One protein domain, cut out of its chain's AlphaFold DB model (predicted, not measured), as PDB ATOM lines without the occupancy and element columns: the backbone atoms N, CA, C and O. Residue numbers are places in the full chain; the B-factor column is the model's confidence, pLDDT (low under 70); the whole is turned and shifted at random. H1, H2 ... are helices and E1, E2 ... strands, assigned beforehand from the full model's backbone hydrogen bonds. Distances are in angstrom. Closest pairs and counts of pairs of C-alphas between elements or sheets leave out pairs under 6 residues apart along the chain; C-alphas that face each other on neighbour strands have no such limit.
ATOM      1  N   THR A 113     506.024 358.595 562.467       40.81
ATOM      2  CA  THR A 113     504.651 358.190 562.135       40.81
ATOM      3  C   THR A 113     504.398 356.716 562.492       40.81
ATOM      4  O   THR A 113     503.293 356.377 562.886       40.81
ATOM      5  N   GLN A 114     505.429 355.866 562.425       45.03
ATOM      6  CA  GLN A 114     505.504 354.488 562.935       45.03
ATOM      7  C   GLN A 114     506.197 354.460 564.299       45.03
ATOM      8  O   GLN A 114     507.068 353.625 564.564       45.03
ATOM      9  N   LYS A 115     505.872 355.428 565.157       44.62
ATOM     10  CA  LYS A 115     506.378 355.422 566.520       44.62
ATOM     11  C   LYS A 115     506.042 354.042 567.080       44.62
ATOM     12  O   LYS A 115     504.888 353.628 567.037       44.62
ATOM     13  N   VAL A 116     507.027 353.345 567.642       46.56
ATOM     14  CA  VAL A 116     506.755 352.279 568.613       46.56
ATOM     15  C   VAL A 116     506.210 352.983 569.863       46.56
ATOM     16  O   VAL A 116     506.889 353.106 570.879       46.56
ATOM     17  N   GLN A 117     505.035 353.601 569.748       42.97
ATOM     18  CA  GLN A 117     504.264 354.130 570.855       42.97
ATOM     19  C   GLN A 117     503.020 353.263 570.988       42.97
ATOM     20  O   GLN A 117     502.301 353.013 570.032       42.97
ATOM     21  N   ASP A 118     502.856 352.766 572.209       44.06
ATOM     22  CA  ASP A 118     501.682 352.105 572.773       44.06
ATOM     23  C   ASP A 118     501.330 350.680 572.300       44.06
ATOM     24  O   ASP A 118     500.509 350.023 572.943       44.06
ATOM     25  N   GLY A 119     502.032 350.122 571.309       52.59
ATOM     26  CA  GLY A 119     502.038 348.672 571.060       52.59
ATOM     27  C   GLY A 119     502.862 347.910 572.114       52.59
ATOM     28  O   GLY A 119     503.979 348.309 572.452       52.59
ATOM     29  N   TRP A 120     502.354 346.794 572.649       67.88
ATOM     30  CA  TRP A 120     503.123 345.972 573.595       67.88
ATOM     31  C   TRP A 120     504.246 345.233 572.849       67.88
ATOM     32  O   TRP A 120     503.985 344.421 571.962       67.88
ATOM     33  N   VAL A 121     505.501 345.524 573.209       79.62
ATOM     34  CA  VAL A 121     506.691 344.862 572.650       79.62
ATOM     35  C   VAL A 121     506.887 343.509 573.329       79.62
ATOM     36  O   VAL A 121     507.002 343.434 574.554       79.62
ATOM     37  N   ILE A 122     506.958 342.443 572.537       86.31
ATOM     38  CA  ILE A 122     507.229 341.092 573.024       86.31
ATOM     39  C   ILE A 122     508.754 340.917 573.126       86.31
ATOM     40  O   ILE A 122     509.441 341.001 572.104       86.31
ATOM     41  N   PRO A 123     509.306 340.688 574.335       85.69
ATOM     42  CA  PRO A 123     510.747 340.655 574.546       85.69
ATOM     43  C   PRO A 123     511.385 339.387 573.970       85.69
ATOM     44  O   PRO A 123     510.894 338.275 574.173       85.69
ATOM     45  N   GLY A 124     512.528 339.560 573.312       84.94
ATOM     46  CA  GLY A 124     513.319 338.466 572.756       84.94
ATOM     47  C   GLY A 124     514.145 337.695 573.778       84.94
ATOM     48  O   GLY A 124     514.287 338.084 574.942       84.94
ATOM     49  N   GLN A 125     514.765 336.610 573.317       85.62
ATOM     50  CA  GLN A 125     515.725 335.863 574.116       85.62
ATOM     51  C   GLN A 125     517.104 336.527 574.047       85.62
ATOM     52  O   GLN A 125     517.788 336.474 573.031       85.62
ATOM     53  N   SER A 126     517.546 337.127 575.151       79.75
ATOM     54  CA  SER A 126     518.902 337.676 575.255       79.75
ATOM     55  C   SER A 126     519.966 336.560 575.247       79.75
ATOM     56  O   SER A 126     519.737 335.528 575.885       79.75
ATOM     57  N   PRO A 127     521.137 336.762 574.606       74.31
ATOM     58  CA  PRO A 127     522.224 335.773 574.569       74.31
ATOM     59  C   PRO A 127     522.796 335.431 575.950       74.31
ATOM     60  O   PRO A 127     523.378 334.367 576.140       74.31
ATOM     61  N   PHE A 128     522.600 336.300 576.949       65.50
ATOM     62  CA  PHE A 128     523.245 336.165 578.251       65.50
ATOM     63  C   PHE A 128     522.254 336.388 579.394       65.50
ATOM     64  O   PHE A 128     522.055 337.502 579.877       65.50
ATOM     65  N   ARG A 129     521.648 335.302 579.884       54.38
ATOM     66  CA  ARG A 129     521.110 335.258 581.252       54.38
ATOM     67  C   ARG A 129     521.574 334.005 581.979       54.38
ATOM     68  O   ARG A 129     521.064 332.914 581.740       54.38
ATOM     69  N   ARG A 130     522.459 334.188 582.964       52.31
ATOM     70  CA  ARG A 130     522.643 333.256 584.080       52.31
ATOM     71  C   ARG A 130     521.927 333.838 585.306       52.31
ATOM     72  O   ARG A 130     522.464 334.666 586.010       52.31
ATOM     73  N   LYS A 131     520.700 333.362 585.552       56.78
ATOM     74  CA  LYS A 131     519.814 333.676 586.700       56.78
ATOM     75  C   LYS A 131     519.329 335.144 586.818       56.78
ATOM     76  O   LYS A 131     520.075 336.088 586.601       56.78
ATOM     77  N   PRO A 132     518.055 335.376 587.189       56.31
ATOM     78  CA  PRO A 132     517.555 336.719 587.474       56.31
ATOM     79  C   PRO A 132     518.135 337.233 588.800       56.31
ATOM     80  O   PRO A 132     517.775 336.745 589.871       56.31
ATOM     81  N   ILE A 133     519.020 338.226 588.737       63.69
ATOM     82  CA  ILE A 133     519.587 338.888 589.918       63.69
ATOM     83  C   ILE A 133     518.747 340.121 590.243       63.69
ATOM     84  O   ILE A 133     518.510 340.974 589.386       63.69
ATOM     85  N   ARG A 134     518.262 340.211 591.486       66.31
ATOM     86  CA  ARG A 134     517.538 341.387 591.984       66.31
ATOM     87  C   ARG A 134     518.533 342.359 592.607       66.31
ATOM     88  O   ARG A 134     519.157 342.036 593.612       66.31
ATOM     89  N   PHE A 135     518.651 343.545 592.021       75.62
ATOM     90  CA  PHE A 135     519.463 344.628 592.567       75.62
ATOM     91  C   PHE A 135     518.620 345.561 593.446       75.62
ATOM     92  O   PHE A 135     517.482 345.855 593.072       75.62
ATOM     93  N   PRO A 136     519.157 346.062 594.575       78.12
ATOM     94  CA  PRO A 136     518.450 347.018 595.427       78.12
ATOM     95  C   PRO A 136     518.229 348.378 594.750       78.12
ATOM     96  O   PRO A 136     517.262 349.062 595.070       78.12
ATOM     97  N   VAL A 137     519.092 348.774 593.806       82.56
ATOM     98  CA  VAL A 137     518.975 350.044 593.077       82.56
ATOM     99  C   VAL A 137     518.843 349.777 591.580       82.56
ATOM    100  O   VAL A 137     519.739 349.211 590.948       82.56
ATOM    101  N   HIS A 138     517.728 350.214 590.994       84.44
ATOM    102  CA  HIS A 138     517.506 350.129 589.552       84.44
ATOM    103  C   HIS A 138     518.084 351.350 588.828       84.44
ATOM    104  O   HIS A 138     517.974 352.477 589.306       84.44
ATOM    105  N   LEU A 139     518.672 351.131 587.649       88.75
ATOM    106  CA  LEU A 139     519.124 352.212 586.775       88.75
ATOM    107  C   LEU A 139     517.897 352.876 586.121       88.75
ATOM    108  O   LEU A 139     517.191 352.194 585.377       88.75
ATOM    109  N   PRO A 140     517.629 354.180 586.322       89.62
ATOM    110  CA  PRO A 140     516.479 354.835 585.697       89.62
ATOM    111  C   PRO A 140     516.559 354.848 584.161       89.62
ATOM    112  O   PRO A 140     517.610 354.587 583.567       89.62
ATOM    113  N   GLN A 141     515.433 355.120 583.496       87.50
ATOM    114  CA  GLN A 141     515.345 355.073 582.028       87.50
ATOM    115  C   GLN A 141     515.865 356.331 581.326       87.50
ATOM    116  O   GLN A 141     516.292 356.227 580.177       87.50
ATOM    117  N   TYR A 142     515.832 357.486 582.003       93.94
ATOM    118  CA  TYR A 142     516.225 358.793 581.458       93.94
ATOM    119  C   TYR A 142     515.672 359.025 580.040       93.94
ATOM    120  O   TYR A 142     516.447 359.085 579.087       93.94
ATOM    121  N   PRO A 143     514.337 359.055 579.858       92.50
ATOM    122  CA  PRO A 143     513.758 359.267 578.538       92.50
ATOM    123  C   PRO A 143     514.126 360.658 578.014       92.50
ATOM    124  O   PRO A 143     514.140 361.633 578.768       92.50
ATOM    125  N   VAL A 144     514.401 360.744 576.713       91.00
ATOM    126  CA  VAL A 144     514.637 362.026 576.045       91.00
ATOM    127  C   VAL A 144     513.356 362.872 576.109       91.00
ATOM    128  O   VAL A 144     512.308 362.381 575.691       91.00
ATOM    129  N   PRO A 145     513.406 364.134 576.576       92.69
ATOM    130  CA  PRO A 145     512.230 365.001 576.610       92.69
ATOM    131  C   PRO A 145     511.642 365.258 575.213       92.69
ATOM    132  O   PRO A 145     512.372 365.666 574.308       92.69
ATOM    133  N   ASP A 146     510.319 365.122 575.055       88.56
ATOM    134  CA  ASP A 146     509.635 365.279 573.758       88.56
ATOM    135  C   ASP A 146     509.881 366.647 573.108       88.56
ATOM    136  O   ASP A 146     510.126 366.736 571.909       88.56
ATOM    137  N   MET A 147     509.901 367.724 573.901       88.94
ATOM    138  CA  MET A 147     510.201 369.066 573.386       88.94
ATOM    139  C   MET A 147     511.601 369.153 572.762       88.94
ATOM    140  O   MET A 147     511.781 369.811 571.740       88.94
ATOM    141  N   LEU A 148     512.595 368.493 573.370       90.25
ATOM    142  CA  LEU A 148     513.967 368.475 572.860       90.25
ATOM    143  C   LEU A 148     514.052 367.626 571.590       90.25
ATOM    144  O   LEU A 148     514.635 368.056 570.600       90.25
ATOM    145  N   ARG A 149     513.417 366.451 571.619       89.38
ATOM    146  CA  ARG A 149     513.313 365.524 570.493       89.38
ATOM    147  C   ARG A 149     512.699 366.199 569.263       89.38
ATOM    148  O   ARG A 149     513.327 366.225 568.208       89.38
ATOM    149  N   ASN A 150     511.518 366.799 569.412       85.94
ATOM    150  CA  ASN A 150     510.821 367.489 568.324       85.94
ATOM    151  C   ASN A 150     511.675 368.624 567.754       85.94
ATOM    152  O   ASN A 150     511.805 368.755 566.544       85.94
ATOM    153  N   CYS A 151     512.341 369.389 568.620       87.00
ATOM    154  CA  CYS A 151     513.219 370.470 568.194       87.00
ATOM    155  C   CYS A 151     514.392 370.000 567.341       87.00
ATOM    156  O   CYS A 151     514.636 370.591 566.296       87.00
ATOM    157  N   VAL A 152     515.096 368.941 567.753       84.88
ATOM    158  CA  VAL A 152     516.220 368.397 566.976       84.88
ATOM    159  C   VAL A 152     515.735 367.888 565.619       84.88
ATOM    160  O   VAL A 152     516.324 368.225 564.595       84.88
ATOM    161  N   PHE A 153     514.626 367.145 565.587       81.69
ATOM    162  CA  PHE A 153     514.087 366.591 564.343       81.69
ATOM    163  C   PHE A 153     513.504 367.638 563.383       81.69
ATOM    164  O   PHE A 153     513.509 367.429 562.172       81.69
ATOM    165  N   GLU A 154     513.014 368.764 563.900       82.06
ATOM    166  CA  GLU A 154     512.512 369.891 563.102       82.06
ATOM    167  C   GLU A 154     513.613 370.890 562.696       82.06
ATOM    168  O   GLU A 154     513.308 371.932 562.110       82.06
ATOM    169  N   GLY A 155     514.881 370.622 563.034       78.94
ATOM    170  CA  GLY A 155     515.988 371.553 562.786       78.94
ATOM    171  C   GLY A 155     515.864 372.861 563.581       78.94
ATOM    172  O   GLY A 155     516.302 373.924 563.141       78.94
ATOM    173  N   GLY A 156     515.200 372.811 564.735       80.00
ATOM    174  CA  GLY A 156     514.992 373.940 565.630       80.00
ATOM    175  C   GLY A 156     516.229 374.297 566.461       80.00
ATOM    176  O   GLY A 156     517.165 373.519 566.634       80.00
ATOM    177  N   ASP A 157     516.220 375.504 567.026       87.12
ATOM    178  CA  ASP A 157     517.297 375.977 567.900       87.12
ATOM    179  C   ASP A 157     517.123 375.446 569.332       87.12
ATOM    180  O   ASP A 157     516.327 375.971 570.122       87.12
ATOM    181  N   VAL A 158     517.920 374.436 569.687       91.00
ATOM    182  CA  VAL A 158     517.892 373.786 571.009       91.00
ATOM    183  C   VAL A 158     518.159 374.750 572.167       91.00
ATOM    184  O   VAL A 158     517.680 374.515 573.278       91.00
ATOM    185  N   LYS A 159     518.869 375.866 571.940       91.31
ATOM    186  CA  LYS A 159     519.157 376.860 572.989       91.31
ATOM    187  C   LYS A 159     517.907 377.626 573.413       91.31
ATOM    188  O   LYS A 159     517.859 378.110 574.542       91.31
ATOM    189  N   LYS A 160     516.889 377.720 572.548       89.81
ATOM    190  CA  LYS A 160     515.605 378.359 572.885       89.81
ATOM    191  C   LYS A 160     514.795 377.511 573.855       89.81
ATOM    192  O   LYS A 160     514.206 378.049 574.785       89.81
ATOM    193  N   ILE A 161     514.801 376.196 573.654       89.56
ATOM    194  CA  ILE A 161     514.070 375.251 574.509       89.56
ATOM    195  C   ILE A 161     514.842 374.977 575.797       89.56
ATOM    196  O   ILE A 161     514.251 374.855 576.869       89.56
ATOM    197  N   MET A 162     516.173 374.936 575.712       91.38
ATOM    198  CA  MET A 162     517.058 374.689 576.847       91.38
ATOM    199  C   MET A 162     518.053 375.847 577.033       91.38
ATOM    200  O   MET A 162     519.241 375.699 576.733       91.38
ATOM    201  N   PRO A 163     517.619 376.982 577.625       90.81
ATOM    202  CA  PRO A 163     518.473 378.159 577.840       90.81
ATOM    203  C   PRO A 163     519.737 377.886 578.663       90.81
ATOM    204  O   PRO A 163     520.712 378.632 578.582       90.81
ATOM    205  N   VAL A 164     519.742 376.809 579.455       92.19
ATOM    206  CA  VAL A 164     520.893 376.356 580.250       92.19
ATOM    207  C   VAL A 164     522.130 376.049 579.392       92.19
ATOM    208  O   VAL A 164     523.258 376.191 579.859       92.19
ATOM    209  N   LEU A 165     521.935 375.694 578.116       92.44
ATOM    210  CA  LEU A 165     523.014 375.430 577.159       92.44
ATOM    211  C   LEU A 165     523.799 376.699 576.785       92.44
ATOM    212  O   LEU A 165     524.962 376.612 576.386       92.44
ATOM    213  N   SER A 166     523.207 377.879 576.975       90.00
ATOM    214  CA  SER A 166     523.839 379.175 576.691       90.00
ATOM    215  C   SER A 166     524.498 379.819 577.913       90.00
ATOM    216  O   SER A 166     525.234 380.791 577.767       90.00
ATOM    217  N   LYS A 167     524.238 379.308 579.122       90.19
ATOM    218  CA  LYS A 167     524.781 379.858 580.371       90.19
ATOM    219  C   LYS A 167     526.138 379.231 580.716       90.19
ATOM    220  O   LYS A 167     526.363 378.071 580.366       90.19
ATOM    221  N   PRO A 168     527.037 379.948 581.413       91.00
ATOM    222  CA  PRO A 168     528.228 379.339 581.996       91.00
ATOM    223  C   PRO A 168     527.843 378.173 582.909       91.00
ATOM    224  O   PRO A 168     526.875 378.268 583.653       91.00
ATOM    225  N   LEU A 169     528.608 377.084 582.867       93.69
ATOM    226  CA  LEU A 169     528.376 375.929 583.730       93.69
ATOM    227  C   LEU A 169     528.631 376.314 585.200       93.69
ATOM    228  O   LEU A 169     529.736 376.744 585.543       93.69
ATOM    229  N   THR A 170     527.643 376.115 586.072       93.31
ATOM    230  CA  THR A 170     527.761 376.263 587.530       93.31
ATOM    231  C   THR A 170     527.283 374.991 588.238       93.31
ATOM    232  O   THR A 170     526.866 374.032 587.592       93.31
ATOM    233  N   MET A 171     527.364 374.951 589.573       91.81
ATOM    234  CA  MET A 171     526.848 373.813 590.343       91.81
ATOM    235  C   MET A 171     525.336 373.635 590.187       91.81
ATOM    236  O   MET A 171     524.882 372.501 590.187       91.81
ATOM    237  N   THR A 172     524.550 374.711 590.073       91.69
ATOM    238  CA  THR A 172     523.076 374.629 590.104       91.69
ATOM    239  C   THR A 172     522.489 374.108 588.796       91.69
ATOM    240  O   THR A 172     521.502 373.379 588.794       91.69
ATOM    241  N   ASP A 173     523.113 374.448 587.677       93.06
ATOM    242  CA  ASP A 173     522.726 374.049 586.329       93.06
ATOM    243  C   ASP A 173     523.515 372.845 585.795       93.06
ATOM    244  O   ASP A 173     523.210 372.356 584.704       93.06
ATOM    245  N   TYR A 174     524.463 372.317 586.579       94.88
ATOM    246  CA  TYR A 174     525.317 371.188 586.214       94.88
ATOM    247  C   TYR A 174     524.520 369.994 585.687       94.88
ATOM    248  O   TYR A 174     524.680 369.591 584.532       94.88
ATOM    249  N   SER A 175     523.615 369.461 586.517       94.88
ATOM    250  CA  SER A 175     522.866 368.249 586.189       94.88
ATOM    251  C   SER A 175     522.014 368.434 584.935       94.88
ATOM    252  O   SER A 175     522.008 367.601 584.029       94.88
ATOM    253  N   ARG A 176     521.322 369.576 584.848       94.06
ATOM    254  CA  ARG A 176     520.406 369.878 583.746       94.06
ATOM    255  C   ARG A 176     521.149 370.094 582.427       94.06
ATOM    256  O   ARG A 176     520.676 369.625 581.393       94.06
ATOM    257  N   ARG A 177     522.299 370.777 582.449       95.81
ATOM    258  CA  ARG A 177     523.114 371.016 581.251       95.81
ATOM    259  C   ARG A 177     523.665 369.711 580.693       95.81
ATOM    260  O   ARG A 177     523.438 369.419 579.523       95.81
ATOM    261  N   TRP A 178     524.342 368.916 581.521       97.12
ATOM    262  CA  TRP A 178     524.947 367.663 581.070       97.12
ATOM    263  C   TRP A 178     523.903 366.628 580.654       97.12
ATOM    264  O   TRP A 178     524.079 365.997 579.619       97.12
ATOM    265  N   SER A 179     522.780 366.516 581.373       96.62
ATOM    266  CA  SER A 179     521.665 365.656 580.949       96.62
ATOM    267  C   SER A 179     521.119 366.073 579.581       96.62
ATOM    268  O   SER A 179     520.850 365.224 578.741       96.62
ATOM    269  N   CYS A 180     520.993 367.376 579.315       96.19
ATOM    270  CA  CYS A 180     520.561 367.849 578.003       96.19
ATOM    271  C   CYS A 180     521.561 367.479 576.898       96.19
ATOM    272  O   CYS A 180     521.144 367.035 575.835       96.19
ATOM    273  N   LEU A 181     522.865 367.640 577.141       97.50
ATOM    274  CA  LEU A 181     523.905 367.281 576.172       97.50
ATOM    275  C   LEU A 181     523.949 365.772 575.901       97.50
ATOM    276  O   LEU A 181     524.087 365.377 574.749       97.50
ATOM    277  N   LEU A 182     523.775 364.940 576.933       97.94
ATOM    278  CA  LEU A 182     523.668 363.486 576.785       97.94
ATOM    279  C   LEU A 182     522.461 363.091 575.928       97.94
ATOM    280  O   LEU A 182     522.598 362.233 575.067       97.94
ATOM    281  N   HIS A 183     521.313 363.753 576.095       97.00
ATOM    282  CA  HIS A 183     520.157 363.521 575.226       97.00
ATOM    283  C   HIS A 183     520.389 363.972 573.779       97.00
ATOM    284  O   HIS A 183     519.858 363.352 572.867       97.00
ATOM    285  N   LEU A 184     521.165 365.035 573.544       95.81
ATOM    286  CA  LEU A 184     521.525 365.449 572.182       95.81
ATOM    287  C   LEU A 184     522.464 364.448 571.502       95.81
ATOM    288  O   LEU A 184     522.336 364.224 570.301       95.81
ATOM    289  N   GLU A 185     523.387 363.852 572.258       95.81
ATOM    290  CA  GLU A 185     524.198 362.730 571.782       95.81
ATOM    291  C   GLU A 185     523.319 361.511 571.491       95.81
ATOM    292  O   GLU A 185     523.398 360.948 570.408       95.81
ATOM    293  N   GLU A 186     522.415 361.168 572.413       94.38
ATOM    294  CA  GLU A 186     521.466 360.064 572.259       94.38
ATOM    295  C   GLU A 186     520.598 360.207 571.004       94.38
ATOM    296  O   GLU A 186     520.448 359.252 570.250       94.38
ATOM    297  N   LEU A 187     520.062 361.406 570.758       91.44
ATOM    298  CA  LEU A 187     519.254 361.694 569.574       91.44
ATOM    299  C   LEU A 187     520.067 361.582 568.285       91.44
ATOM    300  O   LEU A 187     519.533 361.117 567.284       91.44
ATOM    301  N   GLN A 188     521.343 361.983 568.285       89.44
ATOM    302  CA  GLN A 188     522.186 361.778 567.108       89.44
ATOM    303  C   GLN A 188     522.469 360.290 566.882       89.44
ATOM    304  O   GLN A 188     522.349 359.834 565.753       89.44
ATOM    305  N   MET A 189     522.764 359.530 567.941       87.00
ATOM    306  CA  MET A 189     522.939 358.074 567.851       87.00
ATOM    307  C   MET A 189     521.693 357.376 567.313       87.00
ATOM    308  O   MET A 189     521.795 356.456 566.505       87.00
ATOM    309  N   GLU A 190     520.519 357.842 567.731       85.31
ATOM    310  CA  GLU A 190     519.230 357.391 567.221       85.31
ATOM    311  C   GLU A 190     519.073 357.719 565.726       85.31
ATOM    312  O   GLU A 190     518.772 356.837 564.927       85.31
ATOM    313  N   ILE A 191     519.358 358.956 565.306       82.31
ATOM    314  CA  ILE A 191     519.328 359.349 563.885       82.31
ATOM    315  C   ILE A 191     520.293 358.508 563.047       82.31
ATOM    316  O   ILE A 191     519.946 358.098 561.939       82.31
ATOM    317  N   ASP A 192     521.501 358.271 563.551       81.00
ATOM    318  CA  ASP A 192     522.558 357.568 562.832       81.00
ATOM    319  C   ASP A 192     522.234 356.082 562.669       81.00
ATOM    320  O   ASP A 192     522.441 355.534 561.585       81.00
ATOM    321  N   ILE A 193     521.687 355.428 563.700       79.94
ATOM    322  CA  ILE A 193     521.342 354.004 563.612       79.94
ATOM    323  C   ILE A 193     520.119 353.757 562.721       79.94
ATOM    324  O   ILE A 193     520.125 352.812 561.934       79.94
ATOM    325  N   HIS A 194     519.122 354.648 562.752       80.56
ATOM    326  CA  HIS A 194     517.902 354.512 561.948       80.56
ATOM    327  C   HIS A 194     518.129 354.712 560.442       80.56
ATOM    328  O   HIS A 194     517.279 354.363 559.622       80.56
ATOM    329  N   GLN A 195     519.294 355.222 560.025       75.12
ATOM    330  CA  GLN A 195     519.667 355.242 558.603       75.12
ATOM    331  C   GLN A 195     519.777 353.832 558.009       75.12
ATOM    332  O   GLN A 195     519.605 353.668 556.797       75.12
ATOM    333  N   PHE A 196     520.031 352.837 558.862       80.00
ATOM    334  CA  PHE A 196     520.198 351.438 558.491       80.00
ATOM    335  C   PHE A 196     518.919 350.614 558.628       80.00
ATOM    336  O   PHE A 196     518.949 349.431 558.311       80.00
ATOM    337  N   ASP A 197     517.805 351.213 559.059       83.62
ATOM    338  CA  ASP A 197     516.524 350.512 559.125       83.62
ATOM    339  C   ASP A 197     516.105 349.991 557.747       83.62
ATOM    340  O   ASP A 197     516.285 350.655 556.708       83.62
ATOM    341  N   MET A 198     515.511 348.801 557.765       83.88
ATOM    342  CA  MET A 198     515.130 348.048 556.574       83.88
ATOM    343  C   MET A 198     513.624 347.783 556.587       83.88
ATOM    344  O   MET A 198     513.001 347.681 557.642       83.88
ATOM    345  N   ILE A 199     513.016 347.728 555.407       85.00
ATOM    346  CA  ILE A 199     511.559 347.685 555.238       85.00
ATOM    347  C   ILE A 199     511.227 346.436 554.433       85.00
ATOM    348  O   ILE A 199     511.816 346.233 553.377       85.00
ATOM    349  N   ASN A 200     510.236 345.667 554.889       86.69
ATOM    350  CA  ASN A 200     509.785 344.427 554.248       86.69
ATOM    351  C   ASN A 200     510.894 343.372 554.052       86.69
ATOM    352  O   ASN A 200     510.938 342.705 553.022       86.69
ATOM    353  N   GLU A 201     511.762 343.199 555.045       90.00
ATOM    354  CA  GLU A 201     512.813 342.181 555.019       90.00
ATOM    355  C   GLU A 201     512.323 340.855 555.590       90.00
ATOM    356  O   GLU A 201     511.575 340.817 556.570       90.00
ATOM    357  N   SER A 202     512.776 339.758 554.993       92.19
ATOM    358  CA  SER A 202     512.489 338.404 555.472       92.19
ATOM    359  C   SER A 202     513.719 337.828 556.164       92.19
ATOM    360  O   SER A 202     514.850 338.031 555.727       92.19
ATOM    361  N   LEU A 203     513.499 337.097 557.250       93.75
ATOM    362  CA  LEU A 203     514.540 336.406 557.996       93.75
ATOM    363  C   LEU A 203     514.712 334.990 557.447       93.75
ATOM    364  O   LEU A 203     513.753 334.343 557.033       93.75
ATOM    365  N   GLN A 204     515.939 334.487 557.484       92.62
ATOM    366  CA  GLN A 204     516.268 333.135 557.038       92.62
ATOM    367  C   GLN A 204     516.465 332.226 558.260       92.62
ATOM    368  O   GLN A 204     517.283 332.550 559.126       92.62
ATOM    369  N   PRO A 205     515.763 331.086 558.375       90.62
ATOM    370  CA  PRO A 205     516.055 330.104 559.414       90.62
ATOM    371  C   PRO A 205     517.507 329.610 559.319       90.62
ATOM    372  O   PRO A 205     517.931 329.102 558.283       90.62
ATOM    373  N   CYS A 206     518.271 329.736 560.404       89.25
ATOM    374  CA  CYS A 206     519.671 329.319 560.477       89.25
ATOM    375  C   CYS A 206     519.918 328.556 561.787       89.25
ATOM    376  O   CYS A 206     520.259 329.130 562.822       89.25
ATOM    377  N   GLY A 207     519.695 327.239 561.761       87.56
ATOM    378  CA  GLY A 207     519.791 326.395 562.955       87.56
ATOM    379  C   GLY A 207     518.783 326.811 564.031       87.56
ATOM    380  O   GLY A 207     517.579 326.759 563.808       87.56
ATOM    381  N   GLU A 208     519.277 327.214 565.202       89.50
ATOM    382  CA  GLU A 208     518.459 327.726 566.317       89.50
ATOM    383  C   GLU A 208     518.250 329.255 566.285       89.50
ATOM    384  O   GLU A 208     517.749 329.816 567.259       89.50
ATOM    385  N   TYR A 209     518.673 329.927 565.209       94.31
ATOM    386  CA  TYR A 209     518.638 331.380 565.041       94.31
ATOM    387  C   TYR A 209     517.796 331.784 563.824       94.31
ATOM    388  O   TYR A 209     517.564 330.991 562.909       94.31
ATOM    389  N   LEU A 210     517.377 333.049 563.788       95.00
ATOM    390  CA  LEU A 210     516.924 333.719 562.569       95.00
ATOM    391  C   LEU A 210     518.054 334.612 562.050       95.00
ATOM    392  O   LEU A 210     518.508 335.506 562.763       95.00
ATOM    393  N   SER A 211     518.518 334.358 560.828       94.50
ATOM    394  CA  SER A 211     519.526 335.174 560.152       94.50
ATOM    395  C   SER A 211     518.874 336.360 559.446       94.50
ATOM    396  O   SER A 211     517.832 336.222 558.799       94.50
ATOM    397  N   LEU A 212     519.500 337.524 559.576       94.31
ATOM    398  CA  LEU A 212     519.145 338.752 558.882       94.31
ATOM    399  C   LEU A 212     520.363 339.244 558.102       94.31
ATOM    400  O   LEU A 212     521.387 339.571 558.705       94.31
ATOM    401  N   THR A 213     520.240 339.352 556.783       90.88
ATOM    402  CA  THR A 213     521.260 339.985 555.942       90.88
ATOM    403  C   THR A 213     521.218 341.495 556.142       90.88
ATOM    404  O   THR A 213     520.172 342.121 555.999       90.88
ATOM    405  N   VAL A 214     522.361 342.091 556.480       85.06
ATOM    406  CA  VAL A 214     522.465 343.522 556.774       85.06
ATOM    407  C   VAL A 214     523.486 344.158 555.824       85.06
ATOM    408  O   VAL A 214     524.698 343.989 556.008       85.06
ATOM    409  N   PRO A 215     523.035 344.912 554.803       75.19
ATOM    410  CA  PRO A 215     523.932 345.574 553.864       75.19
ATOM    411  C   PRO A 215     524.910 346.516 554.577       75.19
ATOM    412  O   PRO A 215     524.499 347.388 555.338       75.19
ATOM    413  N   GLY A 216     526.210 346.362 554.310       65.38
ATOM    414  CA  GLY A 216     527.260 347.182 554.928       65.38
ATOM    415  C   GLY A 216     527.740 346.700 556.304       65.38
ATOM    416  O   GLY A 216     528.648 347.310 556.876       65.38
ATOM    417  N   LEU A 217     527.225 345.583 556.829       75.00
ATOM    418  CA  LEU A 217     527.681 345.021 558.107       75.00
ATOM    419  C   LEU A 217     529.176 344.670 558.101       75.00
ATOM    420  O   LEU A 217     529.881 344.997 559.054       75.00
ATOM    421  N   ALA A 218     529.691 344.131 556.988       58.56
ATOM    422  CA  ALA A 218     531.120 343.841 556.795       58.56
ATOM    423  C   ALA A 218     532.005 345.092 556.930       58.56
ATOM    424  O   ALA A 218     533.192 345.017 557.245       58.56
ATOM    425  N   GLU A 219     531.415 346.258 556.678       59.34
ATOM    426  CA  GLU A 219     532.037 347.568 556.781       59.34
ATOM    427  C   GLU A 219     531.841 348.224 558.165       59.34
ATOM    428  O   GLU A 219     532.319 349.344 558.384       59.34
ATOM    429  N   GLY A 220     531.141 347.550 559.087       63.31
ATOM    430  CA  GLY A 220     530.757 348.052 560.408       63.31
ATOM    431  C   GLY A 220     529.606 349.061 560.374       63.31
ATOM    432  O   GLY A 220     529.573 349.975 561.202       63.31
ATOM    433  N   ARG A 221     528.713 348.974 559.377       70.50
ATOM    434  CA  ARG A 221     527.622 349.933 559.139       70.50
ATOM    435  C   ARG A 221     526.310 349.207 558.790       70.50
ATOM    436  O   ARG A 221     526.161 348.826 557.636       70.50
ATOM    437  N   PRO A 222     525.362 349.047 559.730       74.44
ATOM    438  CA  PRO A 222     525.386 349.531 561.109       74.44
ATOM    439  C   PRO A 222     526.446 348.822 561.962       74.44
ATOM    440  O   PRO A 222     526.806 347.672 561.719       74.44
ATOM    441  N   SER A 223     526.947 349.514 562.986       75.62
ATOM    442  CA  SER A 223     527.827 348.906 563.989       75.62
ATOM    443  C   SER A 223     526.971 348.112 564.971       75.62
ATOM    444  O   SER A 223     526.518 348.666 565.970       75.62
ATOM    445  N   VAL A 224     526.750 346.836 564.670       79.19
ATOM    446  CA  VAL A 224     525.948 345.918 565.486       79.19
ATOM    447  C   VAL A 224     526.867 345.014 566.306       79.19
ATOM    448  O   VAL A 224     527.827 344.452 565.779       79.19
ATOM    449  N   LEU A 225     526.584 344.875 567.598       79.06
ATOM    450  CA  LEU A 225     527.306 344.020 568.536       79.06
ATOM    451  C   LEU A 225     526.404 342.913 569.089       79.06
ATOM    452  O   LEU A 225     525.179 343.023 569.120       79.06
ATOM    453  N   ILE A 226     527.024 341.849 569.598       82.19
ATOM    454  CA  ILE A 226     526.303 340.799 570.322       82.19
ATOM    455  C   ILE A 226     525.577 341.416 571.528       82.19
ATOM    456  O   ILE A 226     526.165 342.111 572.359       82.19
ATOM    457  N   GLY A 227     524.284 341.120 571.639       78.44
ATOM    458  CA  GLY A 227     523.383 341.650 572.652       78.44
ATOM    459  C   GLY A 227     522.697 342.962 572.274       78.44
ATOM    460  O   GLY A 227     521.864 343.419 573.064       78.44
ATOM    461  N   ASP A 228     523.000 343.546 571.109       84.25
ATOM    462  CA  ASP A 228     522.200 344.636 570.551       84.25
ATOM    463  C   ASP A 228     520.807 344.140 570.160       84.25
ATOM    464  O   ASP A 228     520.562 342.938 569.997       84.25
ATOM    465  N   LYS A 229     519.873 345.087 570.079       87.94
ATOM    466  CA  LYS A 229     518.452 344.810 569.896       87.94
ATOM    467  C   LYS A 229     518.027 345.182 568.486       87.94
ATOM    468  O   LYS A 229     518.358 346.257 567.989       87.94
ATOM    469  N   VAL A 230     517.232 344.310 567.892       90.44
ATOM    470  CA  VAL A 230     516.528 344.530 566.633       90.44
ATOM    471  C   VAL A 230     515.040 344.424 566.929       90.44
ATOM    472  O   VAL A 230     514.613 343.487 567.596       90.44
ATOM    473  N   VAL A 231     514.242 345.384 566.480       90.50
ATOM    474  CA  VAL A 231     512.787 345.356 566.655       90.50
ATOM    475  C   VAL A 231     512.134 345.101 565.309       90.50
ATOM    476  O   VAL A 231     512.438 345.783 564.335       90.50
ATOM    477  N   LEU A 232     511.226 344.130 565.270       90.75
ATOM    478  CA  LEU A 232     510.415 343.822 564.101       90.75
ATOM    479  C   LEU A 232     509.001 344.359 564.272       90.75
ATOM    480  O   LEU A 232     508.376 344.140 565.314       90.75
ATOM    481  N   THR A 233     508.471 344.989 563.226       87.62
ATOM    482  CA  THR A 233     507.044 345.329 563.132       87.62
ATOM    483  C   THR A 233     506.460 344.840 561.815       87.62
ATOM    484  O   THR A 233     507.134 344.845 560.782       87.62
ATOM    485  N   ALA A 234     505.214 344.369 561.849       84.44
ATOM    486  CA  ALA A 234     504.557 343.887 560.641       84.44
ATOM    487  C   ALA A 234     504.357 345.043 559.632       84.44
ATOM    488  O   ALA A 234     504.080 346.177 560.036       84.44
ATOM    489  N   PRO A 235     504.468 344.805 558.316       79.50
ATOM    490  CA  PRO A 235     504.183 345.819 557.307       79.50
ATOM    491  C   PRO A 235     502.731 346.303 557.405       79.50
ATOM    492  O   PRO A 235     501.806 345.502 557.486       79.50
ATOM    493  N   GLY A 236     502.512 347.621 557.414       69.31
ATOM    494  CA  GLY A 236     501.160 348.191 557.532       69.31
ATOM    495  C   GLY A 236     500.497 348.009 558.905       69.31
ATOM    496  O   GLY A 236     499.320 348.333 559.054       69.31
ATOM    497  N   ALA A 237     501.245 347.526 559.901       61.81
ATOM    498  CA  ALA A 237     500.876 347.558 561.308       61.81
ATOM    499  C   ALA A 237     500.420 348.961 561.739       61.81
ATOM    500  O   ALA A 237     501.197 349.914 561.673       61.81
ATOM    501  N   GLY A 238     499.173 349.081 562.198       58.09
ATOM    502  CA  GLY A 238     498.760 350.195 563.057       58.09
ATOM    503  C   GLY A 238     499.158 349.942 564.516       58.09
ATOM    504  O   GLY A 238     499.695 348.883 564.838       58.09
ATOM    505  N   ASP A 239     498.800 350.860 565.418       56.84
ATOM    506  CA  ASP A 239     499.164 350.843 566.853       56.84
ATOM    507  C   ASP A 239     498.770 349.561 567.632       56.84
ATOM    508  O   ASP A 239     499.166 349.373 568.778       56.84
ATOM    509  N   CYS A 240     497.977 348.657 567.040       59.06
ATOM    510  CA  CYS A 240     497.423 347.468 567.699       59.06
ATOM    511  C   CYS A 240     498.188 346.153 567.454       59.06
ATOM    512  O   CYS A 240     497.838 345.144 568.066       59.06
ATOM    513  N   SER A 241     499.186 346.106 566.564       71.00
ATOM    514  CA  SER A 241     499.962 344.875 566.335       71.00
ATOM    515  C   SER A 241     501.203 344.808 567.234       71.00
ATOM    516  O   SER A 241     501.865 345.832 567.405       71.00
ATOM    517  N   PRO A 242     501.565 343.629 567.768       80.06
ATOM    518  CA  PRO A 242     502.744 343.492 568.611       80.06
ATOM    519  C   PRO A 242     504.031 343.707 567.808       80.06
ATOM    520  O   PRO A 242     504.169 343.218 566.684       80.06
ATOM    521  N   SER A 243     504.992 344.388 568.425       88.00
ATOM    522  CA  SER A 243     506.372 344.443 567.939       88.00
ATOM    523  C   SER A 243     507.180 343.326 568.591       88.00
ATOM    524  O   SER A 243     506.994 343.041 569.776       88.00
ATOM    525  N   TYR A 244     508.111 342.723 567.858       90.00
ATOM    526  CA  TYR A 244     508.951 341.643 568.374       90.00
ATOM    527  C   TYR A 244     510.377 342.132 568.566       90.00
ATOM    528  O   TYR A 244     511.024 342.580 567.625       90.00
ATOM    529  N   GLU A 245     510.877 342.046 569.791       91.38
ATOM    530  CA  GLU A 245     512.274 342.330 570.088       91.38
ATOM    531  C   GLU A 245     513.111 341.071 569.835       91.38
ATOM    532  O   GLU A 245     512.791 339.987 570.321       91.38
ATOM    533  N   GLY A 246     514.192 341.218 569.084       91.62
ATOM    534  CA  GLY A 246     515.214 340.210 568.853       91.62
ATOM    535  C   GLY A 246     516.549 340.696 569.383       91.62
ATOM    536  O   GLY A 246     516.858 341.885 569.320       91.62
ATOM    537  N   TYR A 247     517.344 339.778 569.917       91.06
ATOM    538  CA  TYR A 247     518.711 340.077 570.331       91.06
ATOM    539  C   TYR A 247     519.692 339.453 569.357       91.06
ATOM    540  O   TYR A 247     519.484 338.325 568.916       91.06
ATOM    541  N   VAL A 248     520.783 340.159 569.088       89.75
ATOM    542  CA  VAL A 248     521.916 339.656 568.305       89.75
ATOM    543  C   VAL A 248     522.701 338.665 569.155       89.75
ATOM    544  O   VAL A 248     523.161 339.008 570.243       89.75
ATOM    545  N   HIS A 249     522.832 337.429 568.688       89.25
ATOM    546  CA  HIS A 249     523.611 336.369 569.341       89.25
ATOM    547  C   HIS A 249     524.966 336.185 568.670       89.25
ATOM    548  O   HIS A 249     525.945 335.909 569.356       89.25
ATOM    549  N   GLU A 250     525.035 336.421 567.362       88.19
ATOM    550  CA  GLU A 250     526.267 336.338 566.584       88.19
ATOM    551  C   GLU A 250     526.252 337.371 565.453       88.19
ATOM    552  O   GLU A 250     525.197 337.700 564.906       88.19
ATOM    553  N   VAL A 251     527.431 337.897 565.120       85.94
ATOM    554  CA  VAL A 251     527.635 338.828 564.006       85.94
ATOM    555  C   VAL A 251     528.571 338.146 563.017       85.94
ATOM    556  O   VAL A 251     529.745 337.934 563.317       85.94
ATOM    557  N   LEU A 252     528.036 337.782 561.856       86.50
ATOM    558  CA  LEU A 252     528.785 337.228 560.734       86.50
ATOM    559  C   LEU A 252     529.242 338.366 559.805       86.50
ATOM    560  O   LEU A 252     529.065 339.548 560.096       86.50
ATOM    561  N   ARG A 253     529.859 338.025 558.666       76.44
ATOM    562  CA  ARG A 253     530.418 339.025 557.740       76.44
ATOM    563  C   ARG A 253     529.351 339.970 557.175       76.44
ATOM    564  O   ARG A 253     529.571 341.172 557.168       76.44
ATOM    565  N   GLU A 254     528.222 339.440 556.708       83.00
ATOM    566  CA  GLU A 254     527.122 340.221 556.100       83.00
ATOM    567  C   GLU A 254     525.758 339.931 556.743       83.00
ATOM    568  O   GLU A 254     524.737 340.471 556.322       83.00
ATOM    569  N   GLU A 255     525.736 339.103 557.787       90.75
ATOM    570  CA  GLU A 255     524.517 338.636 558.441       90.75
ATOM    571  C   GLU A 255     524.618 338.760 559.962       90.75
ATOM    572  O   GLU A 255     525.702 338.646 560.538       90.75
ATOM    573  N   VAL A 256     523.480 338.952 560.626       92.19
ATOM    574  CA  VAL A 256     523.362 338.849 562.085       92.19
ATOM    575  C   VAL A 256     522.436 337.699 562.452       92.19
ATOM    576  O   VAL A 256     521.357 337.556 561.880       92.19
ATOM    577  N   LEU A 257     522.847 336.891 563.429       94.06
ATOM    578  CA  LEU A 257     522.025 335.809 563.965       94.06
ATOM    579  C   LEU A 257     521.245 336.322 565.171       94.06
ATOM    580  O   LEU A 257     521.826 336.800 566.150       94.06
ATOM    581  N   LEU A 258     519.921 336.232 565.096       94.44
ATOM    582  CA  LEU A 258     518.986 336.803 566.059       94.44
ATOM    583  C   LEU A 258     518.202 335.705 566.777       94.44
ATOM    584  O   LEU A 258     517.809 334.712 566.165       94.44
ATOM    585  N   LYS A 259     517.892 335.929 568.061       93.88
ATOM    586  CA  LYS A 259     516.825 335.191 568.754       93.88
ATOM    587  C   LYS A 259     515.736 336.126 569.251       93.88
ATOM    588  O   LYS A 259     515.993 337.106 569.955       93.88
ATOM    589  N   PHE A 260     514.508 335.763 568.915       93.31
ATOM    590  CA  PHE A 260     513.279 336.435 569.321       93.31
ATOM    591  C   PHE A 260     512.603 335.679 570.464       93.31
ATOM    592  O   PHE A 260     513.169 334.750 571.043       93.31
ATOM    593  N   HIS A 261     511.393 336.098 570.828       91.94
ATOM    594  CA  HIS A 261     510.541 335.314 571.712       91.94
ATOM    595  C   HIS A 261     510.265 333.937 571.095       91.94
ATOM    596  O   HIS A 261     510.072 333.848 569.882       91.94
ATOM    597  N   GLN A 262     510.214 332.881 571.913       90.06
ATOM    598  CA  GLN A 262     510.073 331.498 571.432       90.06
ATOM    599  C   GLN A 262     508.852 331.319 570.519       90.06
ATOM    600  O   GLN A 262     508.953 330.644 569.497       90.06
ATOM    601  N   ASP A 263     507.731 331.955 570.862       89.06
ATOM    602  CA  ASP A 263     506.500 331.875 570.068       89.06
ATOM    603  C   ASP A 263     506.713 332.426 568.657       89.06
ATOM    604  O   ASP A 263     506.459 331.714 567.692       89.06
ATOM    605  N   PHE A 264     507.281 333.634 568.536       90.56
ATOM    606  CA  PHE A 264     507.625 334.224 567.239       90.56
ATOM    607  C   PHE A 264     508.615 333.344 566.482       90.56
ATOM    608  O   PHE A 264     508.433 333.062 565.307       90.56
ATOM    609  N   HIS A 265     509.646 332.868 567.179       88.12
ATOM    610  CA  HIS A 265     510.709 332.072 566.581       88.12
ATOM    611  C   HIS A 265     510.208 330.741 566.004       88.12
ATOM    612  O   HIS A 265     510.790 330.237 565.048       88.12
ATOM    613  N   THR A 266     509.141 330.184 566.588       88.38
ATOM    614  CA  THR A 266     508.526 328.916 566.169       88.38
ATOM    615  C   THR A 266     507.435 329.132 565.119       88.38
ATOM    616  O   THR A 266     507.214 328.258 564.287       88.38
ATOM    617  N   SER A 267     506.735 330.271 565.158       88.69
ATOM    618  CA  SER A 267     505.640 330.584 564.233       88.69
ATOM    619  C   SER A 267     506.077 331.337 562.975       88.69
ATOM    620  O   SER A 267     505.251 331.552 562.094       88.69
ATOM    621  N   TYR A 268     507.319 331.820 562.916       91.25
ATOM    622  CA  TYR A 268     507.827 332.589 561.786       91.25
ATOM    623  C   TYR A 268     508.058 331.694 560.561       91.25
ATOM    624  O   TYR A 268     508.846 330.755 560.630       91.25
ATOM    625  N   ASP A 269     507.408 332.025 559.441       88.81
ATOM    626  CA  ASP A 269     507.406 331.219 558.205       88.81
ATOM    627  C   ASP A 269     507.908 332.010 556.977       88.81
ATOM    628  O   ASP A 269     507.474 331.801 555.850       88.81
ATOM    629  N   GLY A 270     508.812 332.974 557.191       88.12
ATOM    630  CA  GLY A 270     509.409 333.767 556.103       88.12
ATOM    631  C   GLY A 270     508.624 335.017 555.693       88.12
ATOM    632  O   GLY A 270     508.968 335.653 554.704       88.12
ATOM    633  N   GLU A 271     507.596 335.399 556.453       89.75
ATOM    634  CA  GLU A 271     506.836 336.633 556.222       89.75
ATOM    635  C   GLU A 271     507.740 337.885 556.337       89.75
ATOM    636  O   GLU A 271     508.636 337.919 557.190       89.75
ATOM    637  N   PRO A 272     507.524 338.940 555.529       90.44
ATOM    638  CA  PRO A 272     508.345 340.148 555.575       90.44
ATOM    639  C   PRO A 272     508.005 341.035 556.782       90.44
ATOM    640  O   PRO A 272     506.839 341.218 557.129       90.44
ATOM    641  N   TYR A 273     509.023 341.652 557.386       90.19
ATOM    642  CA  TYR A 273     508.910 342.582 558.513       90.19
ATOM    643  C   TYR A 273     509.708 343.867 558.275       90.19
ATOM    644  O   TYR A 273     510.713 343.894 557.571       90.19
ATOM    645  N   ASN A 274     509.280 344.956 558.910       88.94
ATOM    646  CA  ASN A 274     510.119 346.140 559.060       88.94
ATOM    647  C   ASN A 274     511.115 345.898 560.191       88.94
ATOM    648  O   ASN A 274     510.720 345.463 561.272       88.94
ATOM    649  N   VAL A 275     512.383 346.200 559.941       89.19
ATOM    650  CA  VAL A 275     513.502 345.942 560.839       89.19
ATOM    651  C   VAL A 275     514.058 347.269 561.339       89.19
ATOM    652  O   VAL A 275     514.567 348.070 560.554       89.19
ATOM    653  N   PHE A 276     514.001 347.468 562.654       87.81
ATOM    654  CA  PHE A 276     514.522 348.654 563.328       87.81
ATOM    655  C   PHE A 276     515.719 348.293 564.198       87.81
ATOM    656  O   PHE A 276     515.614 347.458 565.103       87.81
ATOM    657  N   PHE A 277     516.851 348.945 563.960       85.88
ATOM    658  CA  PHE A 277     518.047 348.742 564.770       85.88
ATOM    659  C   PHE A 277     518.011 349.637 566.012       85.88
ATOM    660  O   PHE A 277     517.743 350.834 565.932       85.88
ATOM    661  N   MET A 278     518.313 349.068 567.181       83.50
ATOM    662  CA  MET A 278     518.415 349.816 568.431       83.50
ATOM    663  C   MET A 278     519.828 349.739 569.000       83.50
ATOM    664  O   MET A 278     520.424 348.667 569.086       83.50
ATOM    665  N   PHE A 279     520.339 350.872 569.481       81.50
ATOM    666  CA  PHE A 279     521.644 350.932 570.132       81.50
ATOM    667  C   PHE A 279     521.536 350.756 571.650       81.50
ATOM    668  O   PHE A 279     520.519 351.049 572.293       81.50
ATOM    669  N   ASN A 280     522.632 350.316 572.265       81.44
ATOM    670  CA  ASN A 280     522.697 350.144 573.707       81.44
ATOM    671  C   ASN A 280     522.812 351.489 574.456       81.44
ATOM    672  O   ASN A 280     523.860 352.131 574.490       81.44
TER     673      ASN A 280
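What this domain is: This is residues 113 to 280 of the 1032 residues of the protein "RNA helicase" of Branchiostoma belcheri (UniProt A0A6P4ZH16). Picture a head and an arm: seven strands make one sheet curled like part of a barrel, and the long helix H4 reaches away from it, with the short helices H1, H2 and H3 gathered beside H4 away from the sheet. A long bare loop sticks out where residues 129 to 141 stand free, on the way from the sheet to H1, and the short helix H5 only grazes the sheet. The printed part has 168 residues, with five named helices and seven named strands in the order H1 H2 H3 H4 E1 E2 E3 E4 E5 E6 H5 E7; the sheet order is E1 - E7 - E4 - E5 - E6 - E3 - E2, all antiparallel. The class is mixed, helices and strands, with under half of the residues in named elements. The whole is only just loose, close to compact, with a radius of gyration of the C-alphas of 18.7 A and spans of 57 by 39 by 36 A.

Where its parts are: Start at C-alpha 113, at (504.651, 358.190, 562.135); residues 113 to 145 have no named element. Find C-alpha 146 at (509.635, 365.279, 573.758), where H1 begins; it runs to residue 153, 10.5 A. Next come H2, residues 158 to 161, and H3, residues 163 to 166. H4, residues 174 to 194, begins at (525.317, 371.188, 586.214) and is 30.4 A long. Then read E1, residues 198 to 201, E2, residues 204 to 206, and E3, residues 209 to 213. E4, residues 229 to 233, is 13.3 A long, E5, residues 243 to 251, 22.3 A, and E6, residues 255 to 259, 13.3 A. After H5, residues 262 to 267, comes E7, residues 273 to 278, 15.5 A long, ending at C-alpha 278, (518.415, 349.816, 568.431).

How they stand to each other: Look first at the sheet, which is strongly twisted; its edge strands are E1 and E2, and E1 runs on into E2 across a break of 2 residues, at 86 degrees. E4, E5 and E6 are a meander, each strand the antiparallel neighbour of the one before, and E3 E4 E5 E6 are a Greek key, in which E3 is also the antiparallel neighbour of E6. Within hydrogen-bond range you find N 246 and O 230, 2.7 A, in the hairpin E4 and E5; N 249 and O 257, 2.8 A, in the hairpin E5 and E6; and N 211 and O 204, 2.8 A, in the hairpin E2 and E3. Look also at N 258 and O 210, 2.8 A, between E6 and E3; N 276 and O 231, 2.8 A, between E7 and E4; and N 275 and O 198, 2.8 A, between E1 and E7. Residues 121 to 122 pair, parallel, with residues 243 to 244 of E5. H4 only grazes the sheet, with its residues 189 to 194; its closest C-alphas to E7 are those of Ile 193 and Phe 277, 6.3 A apart. H5 only grazes it too, with residues 264 to 265. H1 and H4 only just touch, with 3 pairs of C-alphas within 8 A, the closest those of Arg 149 and Leu 187, 7.1 A; H4 does so with residues 184 to 187 alone, at a steep tilt of 51 degrees, the same way. H3 and H4 only just touch, also with 3 pairs, the closest C-alphas those of Val 164 and Arg 177, 5.9 A; here H4 uses residues 176 to 177 alone. H1 and H2 touch, the C-alphas of Cys 151 and Val 158 being closest at 6.4 A. In H1, H4 and H5 every O i to N i+4 pair is within hydrogen-bond range; H2 and H3 are too short for such a pair.

The domain as a whole: The two C-alphas farthest apart are those of Pro 168 and Asp 269, 57.6 A. The printed part has no cut. The link from E3 to E4 is long, 15 residues. The mean pLDDT of the printed part is 83.2; look for values under 70 at residues 113 to 120, 128 to 134, 216, 218 to 220 and 236 to 240.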